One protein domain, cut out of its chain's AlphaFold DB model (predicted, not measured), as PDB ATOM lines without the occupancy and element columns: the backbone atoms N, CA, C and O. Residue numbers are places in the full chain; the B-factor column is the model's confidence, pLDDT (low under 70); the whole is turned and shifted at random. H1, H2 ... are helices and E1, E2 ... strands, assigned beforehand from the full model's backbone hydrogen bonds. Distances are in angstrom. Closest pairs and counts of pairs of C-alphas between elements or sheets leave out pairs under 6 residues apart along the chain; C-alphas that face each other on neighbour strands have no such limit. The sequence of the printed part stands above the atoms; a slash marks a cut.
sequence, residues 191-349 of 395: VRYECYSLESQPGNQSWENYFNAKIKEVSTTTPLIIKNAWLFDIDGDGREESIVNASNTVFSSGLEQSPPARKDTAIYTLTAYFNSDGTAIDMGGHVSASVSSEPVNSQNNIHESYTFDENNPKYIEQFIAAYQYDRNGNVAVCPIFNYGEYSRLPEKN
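What this domain is: This is residues 191 to 349 of the 395 residues of an uncharacterized protein of Desulfitobacterium dehalogenans (strain ATCC 51507 / DSM 9161 / JW/IU-DC1) (UniProt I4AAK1). A long, twisted sheet of five strands has one helix, H1, packed over one face, and a small three-stranded sheet continues from one end of it, where E3 turns into E4. Long loops, residues 253 to 266 and 289 to 317, belong to this end. The 159 printed residues, under half in named elements, run E1 H1 E2 E3 E4 E5 E6 E7 E8, mostly strand; the antiparallel sheets have the orders E1 E2 E3 E5 E6 and E4 E7 E8. The whole is compact, radius of gyration of the C-alphas 17.1 A, but elongated, spanning 61 by 37 by 26 A.

How they stand to each other: Edge strand E1, residues 191 to 195, is antiparallel to E2, residues 226 to 232: N 192 and O 231 are 2.8 A apart. E2 forms a hairpin with E3, residues 241 to 247 (N 230 and O 243, 2.8 A). E3 is antiparallel to E5, residues 267 to 274 (N 244 and O 272, 2.9 A), which forms a hairpin with E6, residues 280 to 288 (N 269 and O 286, 3.0 A). H1, residues 205 to 216, with every O i to N i+4 pair within hydrogen-bond range, is on this sheet, making two layers, helix on one face, at a height of 9.0 A; its closest C-alphas to E6 are Ile 215 and Val 287, 6.7 A. E3 runs on into E4, residues 249 to 252, at 56 degrees. E4 is antiparallel to E7, residues 318 to 325 (N 250 and O 321, 2.8 A), which forms a hairpin with E8, residues 331 to 335 (N 322 and O 334, 2.9 A).

Where its parts are: E1 begins at C-alpha 191 (135.425, 129.064, 127.428) and E8 ends at C-alpha 335 (128.551, 162.624, 126.873). E5 measures 22.4 A, E7 21.3 A, H1 15.7 A.

The domain as a whole: The C-alphas farthest apart, Asp 237 and Gln 299, are 61.8 A apart. The printed part has no cut; the links E4 to E5 and E6 to E7 are long. pLDDT is under 70 in 43 residues, among them 300 to 319.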
ATOM      1  N   VAL A 191     135.149 127.654 127.131       84.25
ATOM      2  CA  VAL A 191     135.425 129.064 127.428       84.25
ATOM      3  C   VAL A 191     134.464 129.568 128.507       84.25
ATOM      4  O   VAL A 191     133.246 129.420 128.414       84.25
ATOM      5  N   ARG A 192     134.999 130.203 129.547       83.81
ATOM      6  CA  ARG A 192     134.234 131.009 130.503       83.81
ATOM      7  C   ARG A 192     134.162 132.434 129.962       83.81
ATOM      8  O   ARG A 192     135.191 133.022 129.655       83.81
ATOM      9  N   TYR A 193     132.962 132.993 129.828       82.06
ATOM     10  CA  TYR A 193     132.786 134.377 129.378       82.06
ATOM     11  C   TYR A 193     132.124 135.210 130.468       82.06
ATOM     12  O   TYR A 193     131.082 134.834 131.010       82.06
ATOM     13  N   GLU A 194     132.728 136.352 130.777       81.56
ATOM     14  CA  GLU A 194     132.290 137.240 131.848       81.56
ATOM     15  C   GLU A 194     132.097 138.661 131.327       81.56
ATOM     16  O   GLU A 194     132.947 139.189 130.615       81.56
ATOM     17  N   CYS A 195     130.987 139.292 131.715       81.06
ATOM     18  CA  CYS A 195     130.711 140.711 131.489       81.06
ATOM     19  C   CYS A 195     130.751 141.449 132.828       81.06
ATOM     20  O   CYS A 195     130.161 140.984 133.804       81.06
ATOM     21  N   TYR A 196     131.370 142.628 132.856       79.94
ATOM     22  CA  TYR A 196     131.567 143.406 134.079       79.94
ATOM     23  C   TYR A 196     130.779 144.723 134.039       79.94
ATOM     24  O   TYR A 196     130.713 145.401 133.012       79.94
ATOM     25  N   SER A 197     130.172 145.095 135.170       82.25
ATOM     26  CA  SER A 197     129.524 146.402 135.368       82.25
ATOM     27  C   SER A 197     130.454 147.360 136.127       82.25
ATOM     28  O   SER A 197     131.534 146.953 136.563       82.25
ATOM     29  N   LEU A 198     130.066 148.629 136.307       80.94
ATOM     30  CA  LEU A 198     130.872 149.592 137.078       80.94
ATOM     31  C   LEU A 198     131.035 149.170 138.544       80.94
ATOM     32  O   LEU A 198     132.078 149.383 139.153       80.94
ATOM     33  N   GLU A 199     129.991 148.561 139.097       82.25
ATOM     34  CA  GLU A 199     129.883 148.121 140.489       82.25
ATOM     35  C   GLU A 199     130.601 146.784 140.738       82.25
ATOM     36  O   GLU A 199     130.745 146.364 141.884       82.25
ATOM     37  N   SER A 200     131.021 146.102 139.667       83.62
ATOM     38  CA  SER A 200     131.566 144.742 139.684       83.62
ATOM     39  C   SER A 200     132.725 144.591 138.689       83.62
ATOM     40  O   SER A 200     132.751 143.658 137.884       83.62
ATOM     41  N   GLN A 201     133.675 145.529 138.723       89.19
ATOM     42  CA  GLN A 201     134.921 145.453 137.953       89.19
ATOM     43  C   GLN A 201     135.856 144.344 138.487       89.19
ATOM     44  O   GLN A 201     135.889 144.103 139.697       89.19
ATOM     45  N   PRO A 202     136.637 143.672 137.618       90.50
ATOM     46  CA  PRO A 202     137.534 142.595 138.023       90.50
ATOM     47  C   PRO A 202     138.843 143.149 138.602       90.50
ATOM     48  O   PRO A 202     139.591 143.831 137.908       90.50
ATOM     49  N   GLY A 203     139.162 142.796 139.851       90.94
ATOM     50  CA  GLY A 203     140.418 143.173 140.521       90.94
ATOM     51  C   GLY A 203     141.637 142.356 140.073       90.94
ATOM     52  O   GLY A 203     142.358 141.816 140.912       90.94
ATOM     53  N   ASN A 204     141.832 142.180 138.761       96.00
ATOM     54  CA  ASN A 204     142.980 141.463 138.206       96.00
ATOM     55  C   ASN A 204     144.140 142.440 137.973       96.00
ATOM     56  O   ASN A 204     144.123 143.233 137.029       96.00
ATOM     57  N   GLN A 205     145.176 142.348 138.809       97.06
ATOM     58  CA  GLN A 205     146.278 143.307 138.793       97.06
ATOM     59  C   GLN A 205     147.071 143.320 137.473       97.06
ATOM     60  O   GLN A 205     147.581 144.374 137.093       97.06
ATOM     61  N   SER A 206     147.165 142.195 136.757       97.81
ATOM     62  CA  SER A 206     147.875 142.111 135.472       97.81
ATOM     63  C   SER A 206     147.101 142.827 134.363       97.81
ATOM     64  O   SER A 206     147.679 143.640 133.639       97.81
ATOM     65  N   TRP A 207     145.781 142.607 134.295       98.12
ATOM     66  CA  TRP A 207     144.889 143.349 133.398       98.12
ATOM     67  C   TRP A 207     144.921 144.848 133.722       98.12
ATOM     68  O   TRP A 207     145.140 145.675 132.835       98.12
ATOM     69  N   GLU A 208     144.769 145.201 135.005       97.94
ATOM     70  CA  GLU A 208     144.833 146.583 135.474       97.94
ATOM     71  C   GLU A 208     146.134 147.262 135.051       97.94
ATOM     72  O   GLU A 208     146.077 148.337 134.455       97.94
ATOM     73  N   ASN A 209     147.291 146.657 135.330       97.75
ATOM     74  CA  ASN A 209     148.599 147.242 135.035       97.75
ATOM     75  C   ASN A 209     148.777 147.505 133.536       97.75
ATOM     76  O   ASN A 209     149.175 148.609 133.156       97.75
ATOM     77  N   TYR A 210     148.444 146.522 132.694       98.19
ATOM     78  CA  TYR A 210     148.584 146.631 131.244       98.19
ATOM     79  C   TYR A 210     147.703 147.745 130.660       98.19
ATOM     80  O   TYR A 210     148.211 148.672 130.021       98.19
ATOM     81  N   PHE A 211     146.391 147.711 130.916       98.06
ATOM     82  CA  PHE A 211     145.484 148.706 130.343       98.06
ATOM     83  C   PHE A 211     145.703 150.100 130.951       98.06
ATOM     84  O   PHE A 211     145.623 151.095 130.231       98.06
ATOM     85  N   ASN A 212     146.058 150.206 132.240       97.25
ATOM     86  CA  ASN A 212     146.424 151.496 132.830       97.25
ATOM     87  C   ASN A 212     147.667 152.106 132.173       97.25
ATOM     88  O   ASN A 212     147.704 153.328 132.057       97.25
ATOM     89  N   ALA A 213     148.671 151.319 131.771       96.38
ATOM     90  CA  ALA A 213     149.850 151.849 131.081       96.38
ATOM     91  C   ALA A 213     149.446 152.497 129.746       96.38
ATOM     92  O   ALA A 213     149.613 153.707 129.580       96.38
ATOM     93  N   LYS A 214     148.771 151.727 128.881       96.19
ATOM     94  CA  LYS A 214     148.255 152.177 127.576       96.19
ATOM     95  C   LYS A 214     147.360 153.417 127.666       96.19
ATOM     96  O   LYS A 214     147.461 154.320 126.843       96.19
ATOM     97  N   ILE A 215     146.480 153.481 128.667       95.00
ATOM     98  CA  ILE A 215     145.601 154.643 128.869       95.00
ATOM     99  C   ILE A 215     146.411 155.858 129.349       95.00
ATOM    100  O   ILE A 215     146.193 156.961 128.853       95.00
ATOM    101  N   LYS A 216     147.369 155.681 130.272       93.94
ATOM    102  CA  LYS A 216     148.139 156.782 130.888       93.94
ATOM    103  C   LYS A 216     149.216 157.385 129.988       93.94
ATOM    104  O   LYS A 216     149.640 158.504 130.265       93.94
ATOM    105  N   GLU A 217     149.595 156.709 128.905       92.88
ATOM    106  CA  GLU A 217     150.348 157.303 127.788       92.88
ATOM    107  C   GLU A 217     149.596 158.486 127.144       92.88
ATOM    108  O   GLU A 217     150.226 159.422 126.655       92.88
ATOM    109  N   VAL A 218     148.255 158.472 127.184       89.88
ATOM    110  CA  VAL A 218     147.382 159.485 126.561       89.88
ATOM    111  C   VAL A 218     146.642 160.343 127.597       89.88
ATOM    112  O   VAL A 218     146.464 161.540 127.388       89.88
ATOM    113  N   SER A 219     146.207 159.762 128.719       89.44
ATOM    114  CA  SER A 219     145.428 160.450 129.753       89.44
ATOM    115  C   SER A 219     145.620 159.858 131.152       89.44
ATOM    116  O   SER A 219     145.318 158.696 131.419       89.44
ATOM    117  N   THR A 220     146.013 160.705 132.105       87.50
ATOM    118  CA  THR A 220     146.065 160.350 133.537       87.50
ATOM    119  C   THR A 220     144.726 160.541 134.262       87.50
ATOM    120  O   THR A 220     144.614 160.244 135.453       87.50
ATOM    121  N   THR A 221     143.700 161.037 133.563       86.75
ATOM    122  CA  THR A 221     142.390 161.429 134.113       86.75
ATOM    123  C   THR A 221     141.250 160.499 133.693       86.75
ATOM    124  O   THR A 221     140.098 160.765 134.027       86.75
ATOM    125  N   THR A 222     141.559 159.395 133.014       90.50
ATOM    126  CA  THR A 222     140.580 158.447 132.461       90.50
ATOM    127  C   THR A 222     140.410 157.214 133.361       90.50
ATOM    128  O   THR A 222     141.418 156.662 133.808       90.50
ATOM    129  N   PRO A 223     139.177 156.748 133.641       92.31
ATOM    130  CA  PRO A 223     138.960 155.495 134.361       92.31
ATOM    131  C   PRO A 223     139.240 154.271 133.477       92.31
ATOM    132  O   PRO A 223     138.847 154.232 132.306       92.31
ATOM    133  N   LEU A 224     139.863 153.241 134.058       95.31
ATOM    134  CA  LEU A 224     139.893 151.906 133.463       95.31
ATOM    135  C   LEU A 224     138.534 151.226 133.675       95.31
ATOM    136  O   LEU A 224     138.047 151.169 134.799       95.31
ATOM    137  N   ILE A 225     137.955 150.716 132.590       94.06
ATOM    138  CA  ILE A 225     136.682 150.006 132.537       94.06
ATOM    139  C   ILE A 225     136.909 148.728 131.727       94.06
ATOM    140  O   ILE A 225     136.999 148.766 130.497       94.06
ATOM    141  N   ILE A 226     137.010 147.594 132.412       94.44
ATOM    142  CA  ILE A 226     136.952 146.278 131.781       94.44
ATOM    143  C   ILE A 226     135.492 145.996 131.420       94.44
ATOM    144  O   ILE A 226     134.584 146.213 132.228       94.44
ATOM    145  N   LYS A 227     135.264 145.549 130.184       87.75
ATOM    146  CA  LYS A 227     133.932 145.307 129.615       87.75
ATOM    147  C   LYS A 227     133.552 143.840 129.708       87.75
ATOM    148  O   LYS A 227     132.506 143.506 130.266       87.75
ATOM    149  N   ASN A 228     134.409 142.984 129.169       87.69
ATOM    150  CA  ASN A 228     134.251 141.543 129.186       87.69
ATOM    151  C   ASN A 228     135.606 140.833 129.085       87.69
ATOM    152  O   ASN A 228     136.612 141.432 128.694       87.69
ATOM    153  N   ALA A 229     135.606 139.558 129.464       91.19
ATOM    154  CA  ALA A 229     136.734 138.657 129.313       91.19
ATOM    155  C   ALA A 229     136.267 137.269 128.857       91.19
ATOM    156  O   ALA A 229     135.211 136.786 129.270       91.19
ATOM    157  N   TRP A 230     137.090 136.626 128.035       90.94
ATOM    158  CA  TRP A 230     137.044 135.200 127.736       90.94
ATOM    159  C   TRP A 230     138.204 134.544 128.472       90.94
ATOM    160  O   TRP A 230     139.345 134.939 128.248       90.94
ATOM    161  N   LEU A 231     137.919 133.579 129.338       92.12
ATOM    162  CA  LEU A 231     138.906 132.823 130.104       92.12
ATOM    163  C   LEU A 231     138.830 131.351 129.701       92.12
ATOM    164  O   LEU A 231     137.736 130.812 129.516       92.12
ATOM    165  N   PHE A 232     139.980 130.725 129.504       91.56
ATOM    166  CA  PHE A 232     140.087 129.369 128.975       91.56
ATOM    167  C   PHE A 232     141.430 128.759 129.371       91.56
ATOM    168  O   PHE A 232     142.407 129.475 129.535       91.56
ATOM    169  N   ASP A 233     141.447 127.440 129.513       92.12
ATOM    170  CA  ASP A 233     142.646 126.622 129.709       92.12
ATOM    171  C   ASP A 233     142.986 126.030 128.334       92.12
ATOM    172  O   ASP A 233     142.168 125.287 127.776       92.12
ATOM    173  N   ILE A 234     144.093 126.463 127.721       90.62
ATOM    174  CA  ILE A 234     144.402 126.109 126.322       90.62
ATOM    175  C   ILE A 234     145.111 124.756 126.173       90.62
ATOM    176  O   ILE A 234     144.948 124.108 125.138       90.62
ATOM    177  N   ASP A 235     145.867 124.318 127.183       88.19
ATOM    178  CA  ASP A 235     146.707 123.113 127.118       88.19
ATOM    179  C   ASP A 235     146.370 122.035 128.160       88.19
ATOM    180  O   ASP A 235     146.835 120.896 128.047       88.19
ATOM    181  N   GLY A 236     145.495 122.349 129.116       87.69
ATOM    182  CA  GLY A 236     145.015 121.439 130.147       87.69
ATOM    183  C   GLY A 236     145.870 121.406 131.417       87.69
ATOM    184  O   GLY A 236     145.696 120.477 132.212       87.69
ATOM    185  N   ASP A 237     146.792 122.357 131.633       88.12
ATOM    186  CA  ASP A 237     147.584 122.444 132.876       88.12
ATOM    187  C   ASP A 237     146.760 122.894 134.104       88.12
ATOM    188  O   ASP A 237     147.193 122.688 135.247       88.12
ATOM    189  N   GLY A 238     145.545 123.416 133.898       87.19
ATOM    190  CA  GLY A 238     144.635 123.860 134.956       87.19
ATOM    191  C   GLY A 238     144.749 125.344 135.316       87.19
ATOM    192  O   GLY A 238     144.184 125.764 136.333       87.19
ATOM    193  N   ARG A 239     145.473 126.141 134.524       89.69
ATOM    194  CA  ARG A 239     145.460 127.610 134.575       89.69
ATOM    195  C   ARG A 239     144.516 128.185 133.522       89.69
ATOM    196  O   ARG A 239     144.045 127.484 132.640       89.69
ATOM    197  N   GLU A 240     144.224 129.479 133.639       91.56
ATOM    198  CA  GLU A 240     143.424 130.203 132.652       91.56
ATOM    199  C   GLU A 240     144.261 131.286 131.966       91.56
ATOM    200  O   GLU A 240     144.689 132.266 132.587       91.56
ATOM    201  N   GLU A 241     144.414 131.142 130.657       95.19
ATOM    202  CA  GLU A 241     144.628 132.241 129.729       95.19
ATOM    203  C   GLU A 241     143.394 133.155 129.717       95.19
ATOM    204  O   GLU A 241     142.277 132.760 130.073       95.19
ATOM    205  N   SER A 242     143.563 134.406 129.282       95.81
ATOM    206  CA  SER A 242     142.415 135.299 129.101       95.81
ATOM    207  C   SER A 242     142.565 136.282 127.949       95.81
ATOM    208  O   SER A 242     143.637 136.820 127.699       95.81
ATOM    209  N   ILE A 243     141.460 136.568 127.261       95.94
ATOM    210  CA  ILE A 243     141.342 137.676 126.309       95.94
ATOM    211  C   ILE A 243     140.367 138.679 126.899       95.94
ATOM    212  O   ILE A 243     139.264 138.309 127.294       95.94
ATOM    213  N   VAL A 244     140.766 139.944 126.972       96.44
ATOM    214  CA  VAL A 244     140.053 140.972 127.735       96.44
ATOM    215  C   VAL A 244     139.823 142.199 126.866       96.44
ATOM    216  O   VAL A 244     140.770 142.706 126.260       96.44
ATOM    217  N   ASN A 245     138.589 142.713 126.841       94.19
ATOM    218  CA  ASN A 245     138.306 144.043 126.305       94.19
ATOM    219  C   ASN A 245     138.188 145.071 127.434       94.19
ATOM    220  O   ASN A 245     137.417 144.897 128.384       94.19
ATOM    221  N   ALA A 246     138.854 146.206 127.254       95.00
ATOM    222  CA  ALA A 246     138.644 147.414 128.036       95.00
ATOM    223  C   ALA A 246     138.111 148.528 127.119       95.00
ATOM    224  O   ALA A 246     138.714 148.830 126.091       95.00
ATOM    225  N   SER A 247     136.994 149.160 127.473       91.69
ATOM    226  CA  SER A 247     136.467 150.333 126.758       91.69
ATOM    227  C   SER A 247     135.673 151.206 127.713       91.69
ATOM    228  O   SER A 247     134.820 150.707 128.448       91.69
ATOM    229  N   ASN A 248     135.901 152.519 127.674       89.44
ATOM    230  CA  ASN A 248     135.069 153.456 128.422       89.44
ATOM    231  C   ASN A 248     133.844 153.952 127.638       89.44
ATOM    232  O   ASN A 248     133.045 154.681 128.215       89.44
ATOM    233  N   THR A 249     133.658 153.580 126.367       82.38
ATOM    234  CA  THR A 249     132.591 154.149 125.521       82.38
ATOM    235  C   THR A 249     131.280 153.356 125.580       82.38
ATOM    236  O   THR A 249     131.283 152.124 125.609       82.38
ATOM    237  N   VAL A 250     130.135 154.042 125.535       79.44
ATOM    238  CA  VAL A 250     128.783 153.450 125.554       79.44
ATOM    239  C   VAL A 250     127.786 154.270 124.730       79.44
ATOM    240  O   VAL A 250     127.944 155.480 124.583       79.44
ATOM    241  N   PHE A 251     126.727 153.624 124.239       73.81
ATOM    242  CA  PHE A 251     125.515 154.322 123.797       73.81
ATOM    243  C   PHE A 251     124.628 154.645 125.006       73.81
ATOM    244  O   PHE A 251     124.582 153.877 125.971       73.81
ATOM    245  N   SER A 252     123.918 155.772 124.974       69.06
ATOM    246  CA  SER A 252     123.020 156.181 126.056       69.06
ATOM    247  C   SER A 252     121.856 157.047 125.567       69.06
ATOM    248  O   SER A 252     121.958 157.750 124.565       69.06
ATOM    249  N   SER A 253     120.740 157.020 126.295       62.84
ATOM    250  CA  SER A 253     119.505 157.736 125.955       62.84
ATOM    251  C   SER A 253     119.046 158.601 127.124       62.84
ATOM    252  O   SER A 253     118.904 158.085 128.233       62.84
ATOM    253  N   GLY A 254     118.754 159.881 126.878       55.69
ATOM    254  CA  GLY A 254     118.215 160.783 127.902       55.69
ATOM    255  C   GLY A 254     119.194 161.125 129.032       55.69
ATOM    256  O   GLY A 254     118.768 161.273 130.174       55.69
ATOM    257  N   LEU A 255     120.496 161.231 128.733       57.78
ATOM    258  CA  LEU A 255     121.491 161.701 129.700       57.78
ATOM    259  C   LEU A 255     121.176 163.135 130.146       57.78
ATOM    260  O   LEU A 255     121.162 164.053 129.325       57.78
ATOM    261  N   GLU A 256     121.025 163.352 131.456       54.62
ATOM    262  CA  GLU A 256     121.191 164.695 132.012       54.62
ATOM    263  C   GLU A 256     122.628 165.154 131.733       54.62
ATOM    264  O   GLU A 256     123.590 164.453 132.055       54.62
ATOM    265  N   GLN A 257     122.763 166.312 131.082       55.50
ATOM    266  CA  GLN A 257     123.991 166.782 130.433       55.50
ATOM    267  C   GLN A 257     125.070 167.199 131.451       55.50
ATOM    268  O   GLN A 257     125.366 168.380 131.623       55.50
ATOM    269  N   SER A 258     125.660 166.218 132.135       60.47
ATOM    270  CA  SER A 258     126.756 166.390 133.088       60.47
ATOM    271  C   SER A 258     128.103 166.325 132.355       60.47
ATOM    272  O   SER A 258     128.570 165.218 132.068       60.47
ATOM    273  N   PRO A 259     128.749 167.464 132.030       66.00
ATOM    274  CA  PRO A 259     130.088 167.448 131.453       66.00
ATOM    275  C   PRO A 259     131.093 166.846 132.452       66.00
ATOM    276  O   PRO A 259     130.910 166.989 133.670       66.00
ATOM    277  N   PRO A 260     132.167 166.202 131.966       70.75
ATOM    278  CA  PRO A 260     133.178 165.611 132.832       70.75
ATOM    279  C   PRO A 260     133.868 166.675 133.689       70.75
ATOM    280  O   PRO A 260     134.033 167.828 133.290       70.75
ATOM    281  N   ALA A 261     134.296 166.292 134.891       69.81
ATOM    282  CA  ALA A 261     134.933 167.229 135.816       69.81
ATOM    283  C   ALA A 261     136.424 167.447 135.553       69.81
ATOM    284  O   ALA A 261     137.023 168.374 136.103       69.81
ATOM    285  N   ARG A 262     137.032 166.572 134.751       70.62
ATOM    286  CA  ARG A 262     138.444 166.615 134.386       70.62
ATOM    287  C   ARG A 262     138.578 166.973 132.913       70.62
ATOM    288  O   ARG A 262     137.736 166.605 132.098       70.62
ATOM    289  N   LYS A 263     139.652 167.691 132.599       68.56
ATOM    290  CA  LYS A 263     140.117 167.857 131.224       68.56
ATOM    291  C   LYS A 263     140.965 166.646 130.829       68.56
ATOM    292  O   LYS A 263     141.331 165.825 131.679       68.56
ATOM    293  N   ASP A 264     141.243 166.558 129.535       75.75
ATOM    294  CA  ASP A 264     142.190 165.609 128.953       75.75
ATOM    295  C   ASP A 264     141.810 164.131 129.183       75.75
ATOM    296  O   ASP A 264     142.677 163.261 129.250       75.75
ATOM    297  N   THR A 265     140.510 163.826 129.322       81.75
ATOM    298  CA  THR A 265     140.007 162.442 129.331       81.75
ATOM    299  C   THR A 265     140.176 161.822 127.944       81.75
ATOM    300  O   THR A 265     139.806 162.424 126.938       81.75
ATOM    301  N   ALA A 266     140.672 160.590 127.888       87.38
ATOM    302  CA  ALA A 266     140.732 159.792 126.680       87.38
ATOM    303  C   ALA A 266     139.463 158.950 126.473       87.38
ATOM    304  O   ALA A 266     138.849 158.441 127.414       87.38
ATOM    305  N   ILE A 267     139.127 158.740 125.207       87.94
ATOM    306  CA  ILE A 267     138.295 157.634 124.724       87.94
ATOM    307  C   ILE A 267     139.199 156.451 124.388       87.94
ATOM    308  O   ILE A 267     140.279 156.642 123.825       87.94
ATOM    309  N   TYR A 268     138.766 155.230 124.691       90.62
ATOM    310  CA  TYR A 268     139.483 154.034 124.259       90.62
ATOM    311  C   TYR A 268     138.581 152.820 124.062       90.62
ATOM    312  O   TYR A 268     137.539 152.681 124.702       90.62
ATOM    313  N   THR A 269     139.068 151.917 123.216       91.19
ATOM    314  CA  THR A 269     138.649 150.519 123.119       91.19
ATOM    315  C   THR A 269     139.911 149.702 122.849       91.19
ATOM    316  O   THR A 269     140.571 149.912 121.835       91.19
ATOM    317  N   LEU A 270     140.279 148.818 123.773       95.06
ATOM    318  CA  LEU A 270     141.516 148.035 123.777       95.06
ATOM    319  C   LEU A 270     141.195 146.553 123.965       95.06
ATOM    320  O   LEU A 270     140.375 146.214 124.818       95.06
ATOM    321  N   THR A 271     141.893 145.686 123.236       95.19
ATOM    322  CA  THR A 271     141.840 144.231 123.419       95.19
ATOM    323  C   THR A 271     143.247 143.699 123.668       95.19
ATOM    324  O   THR A 271     144.184 144.060 122.957       95.19
ATOM    325  N   ALA A 272     143.406 142.815 124.647       97.19
ATOM    326  CA  ALA A 272     144.668 142.122 124.888       97.19
ATOM    327  C   ALA A 272     144.440 140.663 125.283       97.19
ATOM    328  O   ALA A 272     143.439 140.333 125.921       97.19
ATOM    329  N   TYR A 273     145.392 139.820 124.902       97.50
ATOM    330  CA  TYR A 273     145.535 138.453 125.384       97.50
ATOM    331  C   TYR A 273     146.505 138.447 126.570       97.50
ATOM    332  O   TYR A 273     147.480 139.197 126.575       97.50
ATOM    333  N   PHE A 274     146.261 137.601 127.561       97.50
ATOM    334  CA  PHE A 274     147.112 137.390 128.722       97.50
ATOM    335  C   PHE A 274     147.361 135.890 128.865       97.50
ATOM    336  O   PHE A 274     146.413 135.111 128.980       97.50
ATOM    337  N   ASN A 275     148.637 135.516 128.884       94.94
ATOM    338  CA  ASN A 275     149.076 134.171 129.248       94.94
ATOM    339  C   ASN A 275     148.763 133.918 130.738       94.94
ATOM    340  O   ASN A 275     148.637 134.869 131.519       94.94
ATOM    341  N   SER A 276     148.730 132.657 131.167       90.50
ATOM    342  CA  SER A 276     148.538 132.267 132.574       90.50
ATOM    343  C   SER A 276     149.604 132.767 133.574       90.50
ATOM    344  O   SER A 276     149.382 132.694 134.785       90.50
ATOM    345  N   ASP A 277     150.739 133.318 133.124       91.44
ATOM    346  CA  ASP A 277     151.710 134.032 133.978       91.44
ATOM    347  C   ASP A 277     151.368 135.527 134.191       91.44
ATOM    348  O   ASP A 277     151.997 136.207 135.004       91.44
ATOM    349  N   GLY A 278     150.361 136.045 133.479       92.25
ATOM    350  CA  GLY A 278     149.962 137.452 133.463       92.25
ATOM    351  C   GLY A 278     150.657 138.314 132.400       92.25
ATOM    352  O   GLY A 278     150.351 139.506 132.313       92.25
ATOM    353  N   THR A 279     151.556 137.755 131.583       95.06
ATOM    354  CA  THR A 279     152.218 138.461 130.479       95.06
ATOM    355  C   THR A 279     151.212 138.773 129.372       95.06
ATOM    356  O   THR A 279     150.568 137.876 128.824       95.06
ATOM    357  N   ALA A 280     151.091 140.057 129.031       97.12
ATOM    358  CA  ALA A 280     150.119 140.566 128.070       97.12
ATOM    359  C   ALA A 280     150.677 140.654 126.639       97.12
ATOM    360  O   ALA A 280     151.804 141.105 126.426       97.12
ATOM    361  N   ILE A 281     149.844 140.314 125.657       95.94
ATOM    362  CA  ILE A 281     150.075 140.488 124.222       95.94
ATOM    363  C   ILE A 281     148.996 141.426 123.676       95.94
ATOM    364  O   ILE A 281     147.796 141.209 123.852       95.94
ATOM    365  N   ASP A 282     149.446 142.492 123.018       94.38
ATOM    366  CA  ASP A 282     148.588 143.519 122.430       94.38
ATOM    367  C   ASP A 282     147.826 142.946 121.226       94.38
ATOM    368  O   ASP A 282     148.428 142.591 120.211       94.38
ATOM    369  N   MET A 283     146.497 142.846 121.328       91.25
ATOM    370  CA  MET A 283     145.643 142.437 120.207       91.25
ATOM    371  C   MET A 283     145.110 143.640 119.418       91.25
ATOM    372  O   MET A 283     144.287 143.469 118.513       91.25
ATOM    373  N   GLY A 284     145.574 144.850 119.725       88.44
ATOM    374  CA  GLY A 284     145.184 146.092 119.083       88.44
ATOM    375  C   GLY A 284     143.949 146.751 119.694       88.44
ATOM    376  O   GLY A 284     143.237 146.214 120.545       88.44
ATOM    377  N   GLY A 285     143.695 147.966 119.221       87.31
ATOM    378  CA  GLY A 285     142.656 148.851 119.723       87.31
ATOM    379  C   GLY A 285     143.007 150.303 119.422       87.31
ATOM    380  O   GLY A 285     143.801 150.587 118.525       87.31
ATOM    381  N   HIS A 286     142.426 151.227 120.177       88.00
ATOM    382  CA  HIS A 286     142.649 152.658 120.027       88.00
ATOM    383  C   HIS A 286     142.514 153.381 121.371       88.00
ATOM    384  O   HIS A 286     141.650 153.037 122.178       88.00
ATOM    385  N   VAL A 287     143.336 154.414 121.574       89.88
ATOM    386  CA  VAL A 287     143.248 155.388 122.672       89.88
ATOM    387  C   VAL A 287     143.413 156.775 122.051       89.88
ATOM    388  O   VAL A 287     144.329 156.975 121.254       89.88
ATOM    389  N   SER A 288     142.552 157.734 122.392       85.56
ATOM    390  CA  SER A 288     142.638 159.103 121.867       85.56
ATOM    391  C   SER A 288     142.179 160.151 122.876       85.56
ATOM    392  O   SER A 288     141.175 159.972 123.560       85.56
ATOM    393  N   ALA A 289     142.902 161.272 122.930       77.00
ATOM    394  CA  ALA A 289     142.576 162.453 123.731       77.00
ATOM    395  C   ALA A 289     141.645 163.455 123.009       77.00
ATOM    396  O   ALA A 289     141.429 164.554 123.513       77.00
ATOM    397  N   SER A 290     141.098 163.121 121.832       66.44
ATOM    398  CA  SER A 290     140.253 164.019 121.018       66.44
ATOM    399  C   SER A 290     138.825 164.222 121.565       66.44
ATOM    400  O   SER A 290     137.870 164.303 120.798       66.44
ATOM    401  N   VAL A 291     138.666 164.297 122.889       65.81
ATOM    402  CA  VAL A 291     137.391 164.542 123.575       65.81
ATOM    403  C   VAL A 291     137.323 166.007 123.997       65.81
ATOM    404  O   VAL A 291     138.070 166.450 124.870       65.81
ATOM    405  N   SER A 292     136.392 166.768 123.425       64.56
ATOM    406  CA  SER A 292     136.022 168.065 123.990       64.56
ATOM    407  C   SER A 292     135.241 167.859 125.293       64.56
ATOM    408  O   SER A 292     134.384 166.983 125.401       64.56
ATOM    409  N   SER A 293     135.518 168.710 126.282       68.00
ATOM    410  CA  SER A 293     134.698 168.872 127.496       68.00
ATOM    411  C   SER A 293     133.688 170.023 127.374       68.00
ATOM    412  O   SER A 293     132.875 170.221 128.274       68.00
ATOM    413  N   GLU A 294     133.706 170.743 126.249       70.44
ATOM    414  CA  GLU A 294     132.864 171.905 125.957       70.44
ATOM    415  C   GLU A 294     131.807 171.568 124.876       70.44
ATOM    416  O   GLU A 294     132.137 170.879 123.902       70.44
ATOM    417  N   PRO A 295     130.558 172.067 124.994       67.81
ATOM    418  CA  PRO A 295     129.500 171.891 123.995       67.81
ATOM    419  C   PRO A 295     129.756 172.696 122.711       67.81
ATOM    420  O   PRO A 295     130.333 173.783 122.747       67.81
ATOM    421  N   VAL A 296     129.231 172.216 121.577       71.81
ATOM    422  CA  VAL A 296     129.392 172.874 120.264       71.81
ATOM    423  C   VAL A 296     128.554 174.158 120.162       71.81
ATOM    424  O   VAL A 296     128.963 175.126 119.521       71.81
ATOM    425  N   ASN A 297     127.422 174.227 120.870       69.25
ATOM    426  CA  ASN A 297     126.736 175.488 121.158       69.25
ATOM    427  C   ASN A 297     126.637 175.678 122.675       69.25
ATOM    428  O   ASN A 297     125.841 175.005 123.331       69.25
ATOM    429  N   SER A 298     127.422 176.599 123.231       70.69
ATOM    430  CA  SER A 298     127.486 176.853 124.676       70.69
ATOM    431  C   SER A 298     126.352 177.724 125.221       70.69
ATOM    432  O   SER A 298     126.150 177.759 126.431       70.69
ATOM    433  N   GLN A 299     125.578 178.394 124.362       72.94
ATOM    434  CA  GLN A 299     124.394 179.158 124.772       72.94
ATOM    435  C   GLN A 299     123.165 178.256 124.967       72.94
ATOM    436  O   GLN A 299     122.354 178.513 125.852       72.94
ATOM    437  N   ASN A 300     123.050 177.199 124.156       62.91
ATOM    438  CA  ASN A 300     121.915 176.269 124.124       62.91
ATOM    439  C   ASN A 300     122.270 174.848 124.614       62.91
ATOM    440  O   ASN A 300     121.424 173.962 124.569       62.91
ATOM    441  N   ASN A 301     123.521 174.622 125.033       63.44
ATOM    442  CA  ASN A 301     124.100 173.329 125.424       63.44
ATOM    443  C   ASN A 301     123.875 172.192 124.397       63.44
ATOM    444  O   ASN A 301     123.404 171.110 124.741       63.44
ATOM    445  N   ILE A 302     124.198 172.454 123.123       62.09
ATOM    446  CA  ILE A 302     124.040 171.485 122.018       62.09
ATOM    447  C   ILE A 302     125.330 170.674 121.829       62.09
ATOM    448  O   ILE A 302     126.441 171.192 121.992       62.09
ATOM    449  N   HIS A 303     125.170 169.398 121.480       64.50
ATOM    450  CA  HIS A 303     126.226 168.400 121.324       64.50
ATOM    451  C   HIS A 303     126.038 167.656 119.988       64.50
ATOM    452  O   HIS A 303     124.902 167.376 119.617       64.50
ATOM    453  N   GLU A 304     127.119 167.319 119.277       61.31
ATOM    454  CA  GLU A 304     127.052 166.656 117.953       61.31
ATOM    455  C   GLU A 304     127.112 165.114 118.012       61.31
ATOM    456  O   GLU A 304     126.995 164.443 116.993       61.31
ATOM    457  N   SER A 305     127.284 164.526 119.197       64.31
ATOM    458  CA  SER A 305     127.618 163.110 119.396       64.31
ATOM    459  C   SER A 305     126.408 162.184 119.550       64.31
ATOM    460  O   SER A 305     126.217 161.555 120.594       64.31
ATOM    461  N   TYR A 306     125.594 162.069 118.503       60.72
ATOM    462  CA  TYR A 306     124.448 161.159 118.482       60.72
ATOM    463  C   TYR A 306     124.366 160.326 117.195       60.72
ATOM    464  O   TYR A 306     125.000 160.633 116.189       60.72
ATOM    465  N   THR A 307     123.579 159.252 117.242       59.31
ATOM    466  CA  THR A 307     123.229 158.402 116.097       59.31
ATOM    467  C   THR A 307     121.713 158.211 116.005       59.31
ATOM    468  O   THR A 307     121.022 158.232 117.031       59.31
ATOM    469  N   PHE A 308     121.209 158.033 114.781       55.66
ATOM    470  CA  PHE A 308     119.807 157.737 114.480       55.66
ATOM    471  C   PHE A 308     119.601 156.222 114.327       55.66
ATOM    472  O   PHE A 308     120.209 155.606 113.452       55.66
ATOM    473  N   ASP A 309     118.701 155.622 115.114       52.28
ATOM    474  CA  ASP A 309     118.178 154.272 114.844       52.28
ATOM    475  C   ASP A 309     116.770 154.369 114.238       52.28
ATOM    476  O   ASP A 309     115.757 154.376 114.942       52.28
ATOM    477  N   GLU A 310     116.705 154.441 112.904       48.62
ATOM    478  CA  GLU A 310     115.445 154.521 112.150       48.62
ATOM    479  C   GLU A 310     114.517 153.310 112.375       48.62
ATOM    480  O   GLU A 310     113.310 153.403 112.144       48.62
ATOM    481  N   ASN A 311     115.049 152.177 112.851       47.41
ATOM    482  CA  ASN A 311     114.281 150.949 113.063       47.41
ATOM    483  C   ASN A 311     113.623 150.890 114.448       47.41
ATOM    484  O   ASN A 311     112.790 150.012 114.692       47.41
ATOM    485  N   ASN A 312     113.971 151.799 115.365       47.34
ATOM    486  CA  ASN A 312     113.543 151.729 116.756       47.34
ATOM    487  C   ASN A 312     112.896 153.046 117.227       47.34
ATOM    488  O   ASN A 312     113.583 153.937 117.733       47.34
ATOM    489  N   PRO A 313     111.554 153.180 117.154       44.91
ATOM    490  CA  PRO A 313     110.842 154.444 117.385       44.91
ATOM    491  C   PRO A 313     110.890 154.969 118.834       44.91
ATOM    492  O   PRO A 313     110.254 155.972 119.150       44.91
ATOM    493  N   LYS A 314     111.631 154.303 119.729       43.00
ATOM    494  CA  LYS A 314     111.931 154.756 121.094       43.00
ATOM    495  C   LYS A 314     113.319 155.415 121.222       43.00
ATOM    496  O   LYS A 314     113.564 156.096 122.212       43.00
ATOM    497  N   TYR A 315     114.207 155.233 120.241       47.34
ATOM    498  CA  TYR A 315     115.619 155.640 120.284       47.34
ATOM    499  C   TYR A 315     116.035 156.399 119.016       47.34
ATOM    500  O   TYR A 315     117.095 156.148 118.449       47.34
ATOM    501  N   ILE A 316     115.188 157.345 118.589       51.56
ATOM    502  CA  ILE A 316     115.429 158.207 117.418       51.56
ATOM    503  C   ILE A 316     116.764 158.962 117.557       51.56
ATOM    504  O   ILE A 316     117.452 159.152 116.567       51.56
ATOM    505  N   GLU A 317     117.166 159.318 118.780       54.03
ATOM    506  CA  GLU A 317     118.488 159.869 119.091       54.03
ATOM    507  C   GLU A 317     119.142 159.027 120.203       54.03
ATOM    508  O   GLU A 317     118.620 158.941 121.320       54.03
ATOM    509  N   GLN A 318     120.291 158.406 119.918       60.53
ATOM    510  CA  GLN A 318     121.165 157.794 120.929       60.53
ATOM    511  C   GLN A 318     122.477 158.572 121.017       60.53
ATOM    512  O   GLN A 318     123.170 158.712 120.013       60.53
ATOM    513  N   PHE A 319     122.855 159.031 122.207       68.81
ATOM    514  CA  PHE A 319     124.131 159.709 122.430       68.81
ATOM    515  C   PHE A 319     125.274 158.708 122.568       68.81
ATOM    516  O   PHE A 319     125.121 157.662 123.202       68.81
ATOM    517  N   ILE A 320     126.447 159.068 122.051       74.75
ATOM    518  CA  ILE A 320     127.692 158.350 122.320       74.75
ATOM    519  C   ILE A 320     128.388 159.039 123.497       74.75
ATOM    520  O   ILE A 320     128.696 160.233 123.476       74.75
ATOM    521  N   ALA A 321     128.604 158.277 124.563       78.88
ATOM    522  CA  ALA A 321     129.105 158.755 125.841       78.88
ATOM    523  C   ALA A 321     130.312 157.933 126.305       78.88
ATOM    524  O   ALA A 321     130.578 156.841 125.798       78.88
ATOM    525  N   ALA A 322     131.038 158.458 127.287       83.81
ATOM    526  CA  ALA A 322     132.153 157.783 127.932       83.81
ATOM    527  C   ALA A 322     131.965 157.743 129.450       83.81
ATOM    528  O   ALA A 322     131.437 158.676 130.055       83.81
ATOM    529  N   TYR A 323     132.468 156.687 130.079       86.06
ATOM    530  CA  TYR A 323     132.724 156.669 131.510       86.06
ATOM    531  C   TYR A 323     133.910 157.592 131.823       86.06
ATOM    532  O   TYR A 323     135.016 157.402 131.310       86.06
ATOM    533  N   GLN A 324     133.666 158.609 132.647       86.25
ATOM    534  CA  GLN A 324     134.630 159.643 133.041       86.25
ATOM    535  C   GLN A 324     134.497 159.936 134.545       86.25
ATOM    536  O   GLN A 324     133.534 159.497 135.173       86.25
ATOM    537  N   TYR A 325     135.438 160.677 135.139       85.56
ATOM    538  CA  TYR A 325     135.320 161.074 136.549       85.56
ATOM    539  C   TYR A 325     134.460 162.336 136.743       85.56
ATOM    540  O   TYR A 325     134.675 163.366 136.092       85.56
ATOM    541  N   ASP A 326     133.524 162.265 137.693       80.94
ATOM    542  CA  ASP A 326     132.719 163.390 138.177       80.94
ATOM    543  C   ASP A 326     133.532 164.348 139.079       80.94
ATOM    544  O   ASP A 326     134.730 164.165 139.327       80.94
ATOM    545  N   ARG A 327     132.878 165.401 139.595       80.62
ATOM    546  CA  ARG A 327     133.526 166.430 140.438       80.62
ATOM    547  C   ARG A 327     133.970 165.921 141.813       80.62
ATOM    548  O   ARG A 327     134.719 166.617 142.491       80.62
ATOM    549  N   ASN A 328     133.526 164.731 142.204       84.75
ATOM    550  CA  ASN A 328     133.839 164.072 143.467       84.75
ATOM    551  C   ASN A 328     134.899 162.963 143.289       84.75
ATOM    552  O   ASN A 328     135.478 162.513 144.273       84.75
ATOM    553  N   GLY A 329     135.177 162.546 142.045       83.25
ATOM    554  CA  GLY A 329     136.068 161.434 141.703       83.25
ATOM    555  C   GLY A 329     135.361 160.096 141.455       83.25
ATOM    556  O   GLY A 329     136.043 159.089 141.295       83.25
ATOM    557  N   ASN A 330     134.026 160.065 141.397       86.00
ATOM    558  CA  ASN A 330     133.249 158.876 141.036       86.00
ATOM    559  C   ASN A 330     133.255 158.666 139.517       86.00
ATOM    560  O   ASN A 330     133.317 159.637 138.763       86.00
ATOM    561  N   VAL A 331     133.112 157.424 139.054       86.06
ATOM    562  CA  VAL A 331     132.864 157.142 137.631       86.06
ATOM    563  C   VAL A 331     131.405 157.461 137.289       86.06
ATOM    564  O   VAL A 331     130.491 156.977 137.953       86.06
ATOM    565  N   ALA A 332     131.187 158.254 136.241       82.44
ATOM    566  CA  ALA A 332     129.875 158.634 135.724       82.44
ATOM    567  C   ALA A 332     129.837 158.528 134.189       82.44
ATOM    568  O   ALA A 332     130.876 158.601 133.532       82.44
ATOM    569  N   VAL A 333     128.641 158.372 133.609       81.12
ATOM    570  CA  VAL A 333     128.448 158.451 132.151       81.12
ATOM    571  C   VAL A 333     128.367 159.923 131.751       81.12
ATOM    572  O   VAL A 333     127.372 160.588 132.028       81.12
ATOM    573  N   CYS A 334     129.404 160.421 131.085       78.69
ATOM    574  CA  CYS A 334     129.452 161.770 130.532       78.69
ATOM    575  C   CYS A 334     129.371 161.702 128.998       78.69
ATOM    576  O   CYS A 334     130.112 160.916 128.397       78.69
ATOM    577  N   PRO A 335     128.533 162.518 128.332       76.19
ATOM    578  CA  PRO A 335     128.551 162.624 126.873       76.19
ATOM    579  C   PRO A 335     129.953 162.996 126.358       76.19
ATOM    580  O   PRO A 335     130.674 163.774 126.987       76.19
ATOM    581  N   ILE A 336     130.347 162.424 125.219       75.94
ATOM    582  CA  ILE A 336     131.581 162.791 124.510       75.94
ATOM    583  C   ILE A 336     131.237 163.998 123.648       75.94
ATOM    584  O   ILE A 336     130.401 163.864 122.764       75.94
ATOM    585  N   PHE A 337     131.846 165.164 123.848       69.50
ATOM    586  CA  PHE A 337     131.687 166.257 122.885       69.50
ATOM    587  C   PHE A 337     132.828 166.186 121.867       69.50
ATOM    588  O   PHE A 337     133.984 165.981 122.231       69.50
ATOM    589  N   ASN A 338     132.514 166.338 120.586       61.84
ATOM    590  CA  ASN A 338     133.495 166.421 119.508       61.84
ATOM    591  C   ASN A 338     132.909 167.270 118.367       61.84
ATOM    592  O   ASN A 338     131.731 167.621 118.418       61.84
ATOM    593  N   TYR A 339     133.737 167.607 117.381       48.72
ATOM    594  CA  TYR A 339     133.349 168.310 116.162       48.72
ATOM    595  C   TYR A 339     133.280 167.312 114.996       48.72
ATOM    596  O   TYR A 339     134.309 166.760 114.598       48.72
ATOM    597  N   GLY A 340     132.083 167.086 114.454       53.53
ATOM    598  CA  GLY A 340     131.826 166.118 113.383       53.53
ATOM    599  C   GLY A 340     131.582 164.670 113.840       53.53
ATOM    600  O   GLY A 340     131.439 164.372 115.026       53.53
ATOM    601  N   GLU A 341     131.502 163.760 112.863       50.19
ATOM    602  CA  GLU A 341     131.065 162.367 113.041       50.19
ATOM    603  C   GLU A 341     132.024 161.543 113.917       50.19
ATOM    604  O   GLU A 341     133.057 161.045 113.465       50.19
ATOM    605  N   TYR A 342     131.658 161.344 115.186       57.81
ATOM    606  CA  TYR A 342     132.344 160.396 116.060       57.81
ATOM    607  C   TYR A 342     131.718 159.002 115.950       57.81
ATOM    608  O   TYR A 342     130.649 158.749 116.502       57.81
ATOM    609  N   SER A 343     132.405 158.069 115.291       62.41
ATOM    610  CA  SER A 343     132.037 156.650 115.345       62.41
ATOM    611  C   SER A 343     132.619 155.991 116.598       62.41
ATOM    612  O   SER A 343     133.830 156.031 116.835       62.41
ATOM    613  N   ARG A 344     131.759 155.353 117.402       70.12
ATOM    614  CA  ARG A 344     132.178 154.529 118.543       70.12
ATOM    615  C   ARG A 344     132.947 153.313 118.024       70.12
ATOM    616  O   ARG A 344     132.327 152.389 117.502       70.12
ATOM    617  N   LEU A 345     134.265 153.270 118.227       72.44
ATOM    618  CA  LEU A 345     135.060 152.075 117.920       72.44
ATOM    619  C   LEU A 345     134.607 150.901 118.811       72.44
ATOM    620  O   LEU A 345     134.769 150.980 120.035       72.44
ATOM    621  N   PRO A 346     134.025 149.836 118.230       74.88
ATOM    622  CA  PRO A 346     133.431 148.755 118.993       74.88
ATOM    623  C   PRO A 346     134.488 147.808 119.555       74.88
ATOM    624  O   PRO A 346     135.573 147.650 118.992       74.88
ATOM    625  N   GLU A 347     134.143 147.158 120.663       80.75
ATOM    626  CA  GLU A 347     134.910 146.056 121.232       80.75
ATOM    627  C   GLU A 347     135.098 144.926 120.205       80.75
ATOM    628  O   GLU A 347     134.242 144.697 119.343       80.75
ATOM    629  N   LYS A 348     136.210 144.189 120.304       84.25
ATOM    630  CA  LYS A 348     136.393 142.979 119.502       84.25
ATOM    631  C   LYS A 348     135.478 141.875 120.023       84.25
ATOM    632  O   LYS A 348     135.538 141.525 121.202       84.25
ATOM    633  N   ASN A 349     134.701 141.282 119.122       83.12
ATOM    634  CA  ASN A 349     134.134 139.959 119.333       83.12
ATOM    635  C   ASN A 349     135.251 138.928 119.119       83.12
ATOM    636  O   ASN A 349     136.070 139.054 118.204       83.12
TER     637      ASN A 349